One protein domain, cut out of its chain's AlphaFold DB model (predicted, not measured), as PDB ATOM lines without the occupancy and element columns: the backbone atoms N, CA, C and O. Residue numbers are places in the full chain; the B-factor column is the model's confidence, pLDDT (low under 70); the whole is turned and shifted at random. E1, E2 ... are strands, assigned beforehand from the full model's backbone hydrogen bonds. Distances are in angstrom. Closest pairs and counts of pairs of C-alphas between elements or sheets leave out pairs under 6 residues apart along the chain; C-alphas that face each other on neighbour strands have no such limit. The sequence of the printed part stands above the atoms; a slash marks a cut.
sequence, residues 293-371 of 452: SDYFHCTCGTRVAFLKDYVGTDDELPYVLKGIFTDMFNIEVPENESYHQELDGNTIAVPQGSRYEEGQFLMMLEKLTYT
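AT A GLANCE: This is residues 293 to 371 of the 452 residues of a protein of Solanum tuberosum (UniProt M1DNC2). With little regular structure, three small antiparallel sheets stand in a row: E3-E4-E7 in the middle, E2-E1-E8 at one end, and hairpin E5-E6 at the other on two long loops. The 79 printed residues include eight named strands, E1 to E8 in chain order, and no named helix; strands hold 29 residues, class all strand. The whole is compact, radius of gyration of the C-alphas 12.7 A, spanning 36 by 27 by 21 A.

IN THESE COORDINATES: E3 is residues 310 to 313, E4 322 to 325, 9.9 A long, and E7 361 to 364, 10.2 A. E1, 295 to 298, begins at C-alpha (-37.013, -6.149, -13.855). E2 is 303 to 306, E5 341 to 343, E6 346 to 348. E8, 368 to 370, ends at C-alpha (-35.996, -6.884, -7.404).

HOW THE PARTS SIT: Within hydrogen-bond range are N 311 and O 324 of hairpin E3-E4, 2.8 A, and N 323 and O 363 of E4-E7, 2.8 A. E7 and E8 meet only through their link. E5 is apart from E7.

THE WHOLE: C-alphas 344 and 371 are farthest apart, 36.9 A. The printed part has no cut. Residues 337 to 355 and 371 have pLDDT under 70.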
ATOM      1  N   SER A 293     -43.561  -3.177 -15.966       76.38
ATOM      2  CA  SER A 293     -42.313  -2.544 -16.396       76.38
ATOM      3  C   SER A 293     -41.080  -2.953 -15.588       76.38
ATOM      4  O   SER A 293     -39.985  -2.506 -15.929       76.38
ATOM      5  N   ASP A 294     -41.245  -3.729 -14.518       88.06
ATOM      6  CA  ASP A 294     -40.166  -4.009 -13.574       88.06
ATOM      7  C   ASP A 294     -39.276  -5.177 -14.025       88.06
ATOM      8  O   ASP A 294     -39.627  -5.976 -14.900       88.06
ATOM      9  N   TYR A 295     -38.082  -5.251 -13.433       93.38
ATOM     10  CA  TYR A 295     -37.013  -6.149 -13.855       93.38
ATOM     11  C   TYR A 295     -36.438  -6.948 -12.688       93.38
ATOM     12  O   TYR A 295     -36.235  -6.431 -11.584       93.38
ATOM     13  N   PHE A 296     -36.044  -8.180 -12.987       92.88
ATOM     14  CA  PHE A 296     -35.111  -8.926 -12.158       92.88
ATOM     15  C   PHE A 296     -33.686  -8.455 -12.458       92.88
ATOM     16  O   PHE A 296     -33.295  -8.301 -13.621       92.88
ATOM     17  N   HIS A 297     -32.911  -8.231 -11.403       94.12
ATOM     18  CA  HIS A 297     -31.506  -7.855 -11.475       94.12
ATOM     19  C   HIS A 297     -30.664  -8.958 -10.832       94.12
ATOM     20  O   HIS A 297     -31.019  -9.458  -9.769       94.12
ATOM     21  N   CYS A 298     -29.533  -9.322 -11.427       93.62
ATOM     22  CA  CYS A 298     -28.494 -10.082 -10.734       93.62
ATOM     23  C   CYS A 298     -28.008  -9.292  -9.500       93.62
ATOM     24  O   CYS A 298     -28.129  -8.065  -9.462       93.62
ATOM     25  N   THR A 299     -27.410  -9.955  -8.509       89.25
ATOM     26  CA  THR A 299     -26.782  -9.292  -7.347       89.25
ATOM     27  C   THR A 299     -25.712  -8.255  -7.721       89.25
ATOM     28  O   THR A 299     -25.449  -7.353  -6.931       89.25
ATOM     29  N   CYS A 300     -25.132  -8.318  -8.928       92.88
ATOM     30  CA  CYS A 300     -24.234  -7.287  -9.463       92.88
ATOM     31  C   CYS A 300     -24.946  -6.028 -10.011       92.88
ATOM     32  O   CYS A 300     -24.282  -5.099 -10.463       92.88
ATOM     33  N   GLY A 301     -26.282  -5.985 -10.004       92.00
ATOM     34  CA  GLY A 301     -27.088  -4.877 -10.532       92.00
ATOM     35  C   GLY A 301     -27.391  -4.951 -12.036       92.00
ATOM     36  O   GLY A 301     -28.128  -4.108 -12.548       92.00
ATOM     37  N   THR A 302     -26.883  -5.952 -12.760       94.38
ATOM     38  CA  THR A 302     -27.245  -6.187 -14.169       94.38
ATOM     39  C   THR A 302     -28.685  -6.686 -14.273       94.38
ATOM     40  O   THR A 302     -29.056  -7.638 -13.595       94.38
ATOM     41  N   ARG A 303     -29.505  -6.081 -15.140       94.50
ATOM     42  CA  ARG A 303     -30.857  -6.582 -15.459       94.50
ATOM     43  C   ARG A 303     -30.766  -7.884 -16.239       94.50
ATOM     44  O   ARG A 303     -30.013  -7.920 -17.212       94.50
ATOM     45  N   VAL A 304     -31.551  -8.885 -15.842       95.50
ATOM     46  CA  VAL A 304     -31.487 -10.238 -16.422       95.50
ATOM     47  C   VAL A 304     -32.808 -10.786 -16.968       95.50
ATOM     48  O   VAL A 304     -32.788 -11.648 -17.838       95.50
ATOM     49  N   ALA A 305     -33.953 -10.295 -16.493       95.38
ATOM     50  CA  ALA A 305     -35.271 -10.656 -17.022       95.38
ATOM     51  C   ALA A 305     -36.272  -9.519 -16.785       95.38
ATOM     52  O   ALA A 305     -36.098  -8.715 -15.859       95.38
ATOM     53  N   PHE A 306     -37.341  -9.456 -17.583       94.19
ATOM     54  CA  PHE A 306     -38.509  -8.657 -17.215       94.19
ATOM     55  C   PHE A 306     -39.392  -9.460 -16.265       94.19
ATOM     56  O   PHE A 306     -39.491 -10.681 -16.360       94.19
ATOM     57  N   LEU A 307     -40.123  -8.763 -15.404       91.75
ATOM     58  CA  LEU A 307     -41.089  -9.393 -14.516       91.75
ATOM     59  C   LEU A 307     -42.206 -10.138 -15.263       91.75
ATOM     60  O   LEU A 307     -42.624 -11.206 -14.833       91.75
ATOM     61  N   LYS A 308     -42.664  -9.602 -16.401       92.81
ATOM     62  CA  LYS A 308     -43.677 -10.240 -17.264       92.81
ATOM     63  C   LYS A 308     -43.275 -11.621 -17.804       92.81
ATOM     64  O   LYS A 308     -44.148 -12.341 -18.272       92.81
ATOM     65  N   ASP A 309     -41.981 -11.941 -17.774       93.44
ATOM     66  CA  ASP A 309     -41.422 -13.187 -18.301       93.44
ATOM     67  C   ASP A 309     -41.160 -14.205 -17.178       93.44
ATOM     68  O   ASP A 309     -40.700 -15.307 -17.449       93.44
ATOM     69  N   TYR A 310     -41.459 -13.863 -15.919       92.69
ATOM     70  CA  TYR A 310     -41.449 -14.796 -14.794       92.69
ATOM     71  C   TYR A 310     -42.734 -15.635 -14.780       92.69
ATOM     72  O   TYR A 310     -43.840 -15.096 -14.753       92.69
ATOM     73  N   VAL A 311     -42.578 -16.959 -14.784       91.75
ATOM     74  CA  VAL A 311     -43.681 -17.935 -14.827       91.75
ATOM     75  C   VAL A 311     -44.128 -18.346 -13.423       91.75
ATOM     76  O   VAL A 311     -45.319 -18.536 -13.192       91.75
ATOM     77  N   GLY A 312     -43.185 -18.492 -12.488       89.19
ATOM     78  CA  GLY A 312     -43.450 -18.958 -11.124       89.19
ATOM     79  C   GLY A 312     -42.244 -19.633 -10.468       89.19
ATOM     80  O   GLY A 312     -41.153 -19.685 -11.046       89.19
ATOM     81  N   THR A 313     -42.446 -20.153  -9.256       86.81
ATOM     82  CA  THR A 313     -41.450 -20.940  -8.516       86.81
ATOM     83  C   THR A 313     -41.464 -22.416  -8.908       86.81
ATOM     84  O   THR A 313     -42.499 -22.989  -9.249       86.81
ATOM     85  N   ASP A 314     -40.303 -23.062  -8.811       82.44
ATOM     86  CA  ASP A 314     -40.198 -24.519  -8.831       82.44
ATOM     87  C   ASP A 314     -40.273 -25.101  -7.409       82.44
ATOM     88  O   ASP A 314     -39.260 -25.309  -6.739       82.44
ATOM     89  N   ASP A 315     -41.491 -25.390  -6.951       80.69
ATOM     90  CA  ASP A 315     -41.745 -25.877  -5.585       80.69
ATOM     91  C   ASP A 315     -41.248 -27.317  -5.309       80.69
ATOM     92  O   ASP A 315     -41.390 -27.821  -4.193       80.69
ATOM     93  N   GLU A 316     -40.682 -28.023  -6.299       78.88
ATOM     94  CA  GLU A 316     -40.217 -29.412  -6.125       78.88
ATOM     95  C   GLU A 316     -38.921 -29.525  -5.297       78.88
ATOM     96  O   GLU A 316     -38.597 -30.612  -4.808       78.88
ATOM     97  N   LEU A 317     -38.195 -28.420  -5.086       71.69
ATOM     98  CA  LEU A 317     -36.913 -28.398  -4.376       71.69
ATOM     99  C   LEU A 317     -36.985 -27.566  -3.077       71.69
ATOM    100  O   LEU A 317     -36.713 -26.367  -3.095       71.69
ATOM    101  N   PRO A 318     -37.245 -28.190  -1.907       75.69
ATOM    102  CA  PRO A 318     -37.580 -27.494  -0.653       75.69
ATOM    103  C   PRO A 318     -36.417 -26.744   0.030       75.69
ATOM    104  O   PRO A 318     -36.541 -26.350   1.187       75.69
ATOM    105  N   TYR A 319     -35.276 -26.583  -0.645       79.69
ATOM    106  CA  TYR A 319     -34.058 -25.971  -0.096       79.69
ATOM    107  C   TYR A 319     -33.454 -24.867  -0.971       79.69
ATOM    108  O   TYR A 319     -32.562 -24.168  -0.503       79.69
ATOM    109  N   VAL A 320     -33.896 -24.716  -2.224       82.25
ATOM    110  CA  VAL A 320     -33.379 -23.691  -3.139       82.25
ATOM    111  C   VAL A 320     -34.548 -23.130  -3.925       82.25
ATOM    112  O   VAL A 320     -35.092 -23.805  -4.795       82.25
ATOM    113  N   LEU A 321     -34.900 -21.879  -3.638       87.31
ATOM    114  CA  LEU A 321     -35.889 -21.137  -4.406       87.31
ATOM    115  C   LEU A 321     -35.390 -20.939  -5.836       87.31
ATOM    116  O   LEU A 321     -34.433 -20.197  -6.078       87.31
ATOM    117  N   LYS A 322     -36.051 -21.600  -6.782       89.81
ATOM    118  CA  LYS A 322     -35.806 -21.428  -8.210       89.81
ATOM    119  C   LYS A 322     -37.015 -20.790  -8.870       89.81
ATOM    120  O   LYS A 322     -38.147 -21.153  -8.569       89.81
ATOM    121  N   GLY A 323     -36.749 -19.848  -9.762       90.81
ATOM    122  CA  GLY A 323     -37.731 -19.181 -10.598       90.81
ATOM    123  C   GLY A 323     -37.615 -19.660 -12.036       90.81
ATOM    124  O   GLY A 323     -36.504 -19.839 -12.541       90.81
ATOM    125  N   ILE A 324     -38.762 -19.855 -12.676       92.19
ATOM    126  CA  ILE A 324     -38.882 -20.232 -14.084       92.19
ATOM    127  C   ILE A 324     -39.169 -18.959 -14.887       92.19
ATOM    128  O   ILE A 324     -40.051 -18.182 -14.515       92.19
ATOM    129  N   PHE A 325     -38.445 -18.751 -15.985       93.62
ATOM    130  CA  PHE A 325     -38.567 -17.579 -16.852       93.62
ATOM    131  C   PHE A 325     -38.752 -17.997 -18.319       93.62
ATOM    132  O   PHE A 325     -38.123 -18.955 -18.762       93.62
ATOM    133  N   THR A 326     -39.584 -17.288 -19.088       94.00
ATOM    134  CA  THR A 326     -39.765 -17.522 -20.539       94.00
ATOM    135  C   THR A 326     -38.762 -16.780 -21.415       94.00
ATOM    136  O   THR A 326     -38.636 -17.102 -22.590       94.00
ATOM    137  N   ASP A 327     -38.124 -15.736 -20.889       93.38
ATOM    138  CA  ASP A 327     -37.166 -14.903 -21.616       93.38
ATOM    139  C   ASP A 327     -36.173 -14.288 -20.620       93.38
ATOM    140  O   ASP A 327     -36.552 -13.883 -19.514       93.38
ATOM    141  N   MET A 328     -34.902 -14.240 -21.007       93.31
ATOM    142  CA  MET A 328     -33.791 -13.727 -20.212       93.31
ATOM    143  C   MET A 328     -32.742 -13.087 -21.122       93.31
ATOM    144  O   MET A 328     -32.527 -13.502 -22.257       93.31
ATOM    145  N   PHE A 329     -32.056 -12.070 -20.612       94.12
ATOM    146  CA  PHE A 329     -31.065 -11.295 -21.358       94.12
ATOM    147  C   PHE A 329     -29.878 -10.933 -20.457       94.12
ATOM    148  O   PHE A 329     -29.994 -10.951 -19.238       94.12
ATOM    149  N   ASN A 330     -28.717 -10.611 -21.037       93.94
ATOM    150  CA  ASN A 330     -27.451 -10.452 -20.296       93.94
ATOM    151  C   ASN A 330     -27.072 -11.680 -19.428       93.94
ATOM    152  O   ASN A 330     -26.397 -11.530 -18.409       93.94
ATOM    153  N   ILE A 331     -27.517 -12.876 -19.823       90.88
ATOM    154  CA  ILE A 331     -27.103 -14.162 -19.258       90.88
ATOM    155  C   ILE A 331     -26.222 -14.860 -20.290       90.88
ATOM    156  O   ILE A 331     -26.566 -14.905 -21.469       90.88
ATOM    157  N   GLU A 332     -25.107 -15.412 -19.830       90.06
ATOM    158  CA  GLU A 332     -24.301 -16.372 -20.575       90.06
ATOM    159  C   GLU A 332     -24.695 -17.774 -20.102       90.06
ATOM    160  O   GLU A 332     -24.720 -18.036 -18.896       90.06
ATOM    161  N   VAL A 333     -25.051 -18.660 -21.035       84.94
ATOM    162  CA  VAL A 333     -25.319 -20.069 -20.730       84.94
ATOM    163  C   VAL A 333     -24.087 -20.860 -21.177       84.94
ATOM    164  O   VAL A 333     -23.809 -20.890 -22.375       84.94
ATOM    165  N   PRO A 334     -23.296 -21.430 -20.249       80.31
ATOM    166  CA  PRO A 334     -22.026 -22.061 -20.594       80.31
ATOM    167  C   PRO A 334     -22.253 -23.321 -21.434       80.31
ATOM    168  O   PRO A 334     -23.113 -24.131 -21.099       80.31
ATOM    169  N   GLU A 335     -21.438 -23.524 -22.473       78.94
ATOM    170  CA  GLU A 335     -21.625 -24.573 -23.495       78.94
ATOM    171  C   GLU A 335     -21.625 -26.024 -22.971       78.94
ATOM    172  O   GLU A 335     -22.043 -26.930 -23.686       78.94
ATOM    173  N   ASN A 336     -21.229 -26.251 -21.717       77.12
ATOM    174  CA  ASN A 336     -21.137 -27.566 -21.083       77.12
ATOM    175  C   ASN A 336     -22.468 -28.353 -21.126       77.12
ATOM    176  O   ASN A 336     -23.472 -27.944 -20.537       77.12
ATOM    177  N   GLU A 337     -22.424 -29.547 -21.729       64.50
ATOM    178  CA  GLU A 337     -23.530 -30.514 -21.882       64.50
ATOM    179  C   GLU A 337     -24.310 -30.804 -20.586       64.50
ATOM    180  O   GLU A 337     -25.498 -31.119 -20.622       64.50
ATOM    181  N   SER A 338     -23.681 -30.639 -19.417       67.19
ATOM    182  CA  SER A 338     -24.338 -30.765 -18.104       67.19
ATOM    183  C   SER A 338     -25.540 -29.826 -17.925       67.19
ATOM    184  O   SER A 338     -26.431 -30.113 -17.122       67.19
ATOM    185  N   TYR A 339     -25.556 -28.706 -18.652       60.56
ATOM    186  CA  TYR A 339     -26.633 -27.716 -18.661       60.56
ATOM    187  C   TYR A 339     -27.376 -27.658 -19.997       60.56
ATOM    188  O   TYR A 339     -28.471 -27.108 -20.043       60.56
ATOM    189  N   HIS A 340     -26.818 -28.250 -21.054       58.25
ATOM    190  CA  HIS A 340     -27.359 -28.225 -22.405       58.25
ATOM    191  C   HIS A 340     -27.888 -29.595 -22.831       58.25
ATOM    192  O   HIS A 340     -27.145 -30.485 -23.238       58.25
ATOM    193  N   GLN A 341     -29.210 -29.745 -22.788       54.41
ATOM    194  CA  GLN A 341     -29.906 -30.824 -23.480       54.41
ATOM    195  C   GLN A 341     -30.183 -30.396 -24.919       54.41
ATOM    196  O   GLN A 341     -30.976 -29.484 -25.139       54.41
ATOM    197  N   GLU A 342     -29.601 -31.080 -25.902       47.38
ATOM    198  CA  GLU A 342     -30.149 -31.034 -27.257       47.38
ATOM    199  C   GLU A 342     -31.467 -31.817 -27.303       47.38
ATOM    200  O   GLU A 342     -31.495 -33.036 -27.111       47.38
ATOM    201  N   LEU A 343     -32.566 -31.119 -27.587       46.62
ATOM    202  CA  LEU A 343     -33.832 -31.733 -27.980       46.62
ATOM    203  C   LEU A 343     -34.121 -31.293 -29.417       46.62
ATOM    204  O   LEU A 343     -34.100 -30.104 -29.718       46.62
ATOM    205  N   ASP A 344     -34.316 -32.256 -30.320       49.94
ATOM    206  CA  ASP A 344     -34.578 -32.029 -31.752       49.94
ATOM    207  C   ASP A 344     -33.597 -31.062 -32.474       49.94
ATOM    208  O   ASP A 344     -33.917 -30.508 -33.527       49.94
ATOM    209  N   GLY A 345     -32.370 -30.914 -31.954       49.53
ATOM    210  CA  GLY A 345     -31.311 -30.057 -32.511       49.53
ATOM    211  C   GLY A 345     -31.300 -28.610 -32.002       49.53
ATOM    212  O   GLY A 345     -30.530 -27.802 -32.517       49.53
ATOM    213  N   ASN A 346     -32.126 -28.279 -31.003       46.59
ATOM    214  CA  ASN A 346     -32.056 -27.017 -30.270       46.59
ATOM    215  C   ASN A 346     -31.420 -27.242 -28.894       46.59
ATOM    216  O   ASN A 346     -31.774 -28.175 -28.171       46.59
ATOM    217  N   THR A 347     -30.505 -26.354 -28.511       47.59
ATOM    218  CA  THR A 347     -29.841 -26.363 -27.206       47.59
ATOM    219  C   THR A 347     -30.780 -25.817 -26.124       47.59
ATOM    220  O   THR A 347     -31.112 -24.632 -26.131       47.59
ATOM    221  N   ILE A 348     -31.208 -26.661 -25.179       54.41
ATOM    222  CA  ILE A 348     -32.115 -26.276 -24.086       54.41
ATOM    223  C   ILE A 348     -31.386 -26.291 -22.738       54.41
ATOM    224  O   ILE A 348     -30.798 -27.301 -22.348       54.41
ATOM    225  N   ALA A 349     -31.515 -25.200 -21.981       53.50
ATOM    226  CA  ALA A 349     -31.012 -25.052 -20.612       53.50
ATOM    227  C   ALA A 349     -31.883 -25.781 -19.554       53.50
ATOM    228  O   ALA A 349     -32.294 -25.188 -18.553       53.50
ATOM    229  N   VAL A 350     -32.236 -27.054 -19.789       53.19
ATOM    230  CA  VAL A 350     -33.259 -27.791 -19.020       53.19
ATOM    231  C   VAL A 350     -32.786 -29.212 -18.652       53.19
ATOM    232  O   VAL A 350     -32.414 -29.972 -19.540       53.19
ATOM    233  N   PRO A 351     -32.829 -29.634 -17.369       47.03
ATOM    234  CA  PRO A 351     -32.416 -30.980 -16.955       47.03
ATOM    235  C   PRO A 351     -33.430 -32.074 -17.342       47.03
ATOM    236  O   PRO A 351     -34.645 -31.849 -17.344       47.03
ATOM    237  N   GLN A 352     -32.940 -33.294 -17.608       39.97
ATOM    238  CA  GLN A 352     -33.766 -34.420 -18.072       39.97
ATOM    239  C   GLN A 352     -34.937 -34.777 -17.154       39.97
ATOM    240  O   GLN A 352     -34.805 -34.869 -15.936       39.97
ATOM    241  N   GLY A 353     -36.083 -35.067 -17.779       57.56
ATOM    242  CA  GLY A 353     -37.297 -35.515 -17.092       57.56
ATOM    243  C   GLY A 353     -38.020 -34.423 -16.303       57.56
ATOM    244  O   GLY A 353     -38.988 -34.730 -15.608       57.56
ATOM    245  N   SER A 354     -37.570 -33.171 -16.402       64.81
ATOM    246  CA  SER A 354     -38.252 -32.034 -15.797       64.81
ATOM    247  C   SER A 354     -39.485 -31.601 -16.598       64.81
ATOM    248  O   SER A 354     -39.686 -31.964 -17.756       64.81
ATOM    249  N   ARG A 355     -40.344 -30.836 -15.925       69.88
ATOM    250  CA  ARG A 355     -41.650 -30.357 -16.402       69.88
ATOM    251  C   ARG A 355     -41.594 -29.037 -17.184       69.88
ATOM    252  O   ARG A 355     -42.643 -28.451 -17.431       69.88
ATOM    253  N   TYR A 356     -40.394 -28.553 -17.502       77.00
ATOM    254  CA  TYR A 356     -40.180 -27.264 -18.159       77.00
ATOM    255  C   TYR A 356     -40.337 -27.390 -19.672       77.00
ATOM    256  O   TYR A 356     -40.010 -28.420 -20.261       77.00
ATOM    257  N   GLU A 357     -40.849 -26.334 -20.293       77.06
ATOM    258  CA  GLU A 357     -40.972 -26.261 -21.748       77.06
ATOM    259  C   GLU A 357     -39.641 -25.821 -22.375       77.06
ATOM    260  O   GLU A 357     -38.831 -25.127 -21.757       77.06
ATOM    261  N   GLU A 358     -39.415 -26.224 -23.624       75.44
ATOM    262  CA  GLU A 358     -38.274 -25.771 -24.418       75.44
ATOM    263  C   GLU A 358     -38.224 -24.235 -24.489       75.44
ATOM    264  O   GLU A 358     -39.235 -23.580 -24.747       75.44
ATOM    265  N   GLY A 359     -37.043 -23.663 -24.245       81.31
ATOM    266  CA  GLY A 359     -36.835 -22.212 -24.189       81.31
ATOM    267  C   GLY A 359     -37.111 -21.558 -22.829       81.31
ATOM    268  O   GLY A 359     -36.981 -20.341 -22.722       81.31
ATOM    269  N   GLN A 360     -37.463 -22.318 -21.785       89.25
ATOM    270  CA  GLN A 360     -37.542 -21.791 -20.417       89.25
ATOM    271  C   GLN A 360     -36.170 -21.775 -19.722       89.25
ATOM    272  O   GLN A 360     -35.357 -22.686 -19.882       89.25
ATOM    273  N   PHE A 361     -35.944 -20.757 -18.891       89.69
ATOM    274  CA  PHE A 361     -34.745 -20.580 -18.073       89.69
ATOM    275  C   PHE A 361     -35.067 -20.825 -16.596       89.69
ATOM    276  O   PHE A 361     -36.048 -20.291 -16.073       89.69
ATOM    277  N   LEU A 362     -34.225 -21.593 -15.902       89.88
ATOM    278  CA  LEU A 362     -34.383 -21.901 -14.478       89.88
ATOM    279  C   LEU A 362     -33.273 -21.224 -13.660       89.88
ATOM    280  O   LEU A 362     -32.120 -21.648 -13.696       89.88
ATOM    281  N   MET A 363     -33.624 -20.196 -12.887       89.81
ATOM    282  CA  MET A 363     -32.666 -19.382 -12.123       89.81
ATOM    283  C   MET A 363     -32.860 -19.516 -10.617       89.81
ATOM    284  O   MET A 363     -33.983 -19.585 -10.127       89.81
ATOM    285  N   MET A 364     -31.768 -19.480  -9.854       90.31
ATOM    286  CA  MET A 364     -31.825 -19.384  -8.392       90.31
ATOM    287  C   MET A 364     -32.267 -17.972  -7.982       90.31
ATOM    288  O   MET A 364     -31.533 -17.010  -8.210       90.31
ATOM    289  N   LEU A 365     -33.439 -17.841  -7.352       90.56
ATOM    290  CA  LEU A 365     -33.993 -16.542  -6.945       90.56
ATOM    291  C   LEU A 365     -33.110 -15.832  -5.910       90.56
ATOM    292  O   LEU A 365     -33.033 -14.612  -5.921       90.56
ATOM    293  N   GLU A 366     -32.352 -16.578  -5.099       89.25
ATOM    294  CA  GLU A 366     -31.344 -16.028  -4.175       89.25
ATOM    295  C   GLU A 366     -30.182 -15.279  -4.862       89.25
ATOM    296  O   GLU A 366     -29.459 -14.527  -4.208       89.25
ATOM    297  N   LYS A 367     -29.976 -15.471  -6.174       90.12
ATOM    298  CA  LYS A 367     -29.000 -14.709  -6.975       90.12
ATOM    299  C   LYS A 367     -29.626 -13.494  -7.663       90.12
ATOM    300  O   LYS A 367     -28.922 -12.756  -8.357       90.12
ATOM    301  N   LEU A 368     -30.930 -13.287  -7.482       91.44
ATOM    302  CA  LEU A 368     -31.692 -12.201  -8.075       91.44
ATOM    303  C   LEU A 368     -32.163 -11.209  -7.004       91.44
ATOM    304  O   LEU A 368     -32.398 -11.535  -5.844       91.44
ATOM    305  N   THR A 369     -32.313  -9.963  -7.423       88.81
ATOM    306  CA  THR A 369     -32.811  -8.840  -6.634       88.81
ATOM    307  C   THR A 369     -33.888  -8.123  -7.440       88.81
ATOM    308  O   THR A 369     -33.813  -8.034  -8.670       88.81
ATOM    309  N   TYR A 370     -34.921  -7.630  -6.761       84.06
ATOM    310  CA  TYR A 370     -35.996  -6.884  -7.404       84.06
ATOM    311  C   TYR A 370     -35.703  -5.378  -7.367       84.06
ATOM    312  O   TYR A 370     -35.150  -4.874  -6.389       84.06
ATOM    313  N   THR A 371     -36.092  -4.638  -8.415       64.69
ATOM    314  CA  THR A 371     -35.667  -3.235  -8.642       64.69
ATOM    315  C   THR A 371     -35.930  -2.262  -7.484       64.69
ATOM    316  O   THR A 371     -35.242  -1.253  -7.370       64.69
TER     317      THR A 371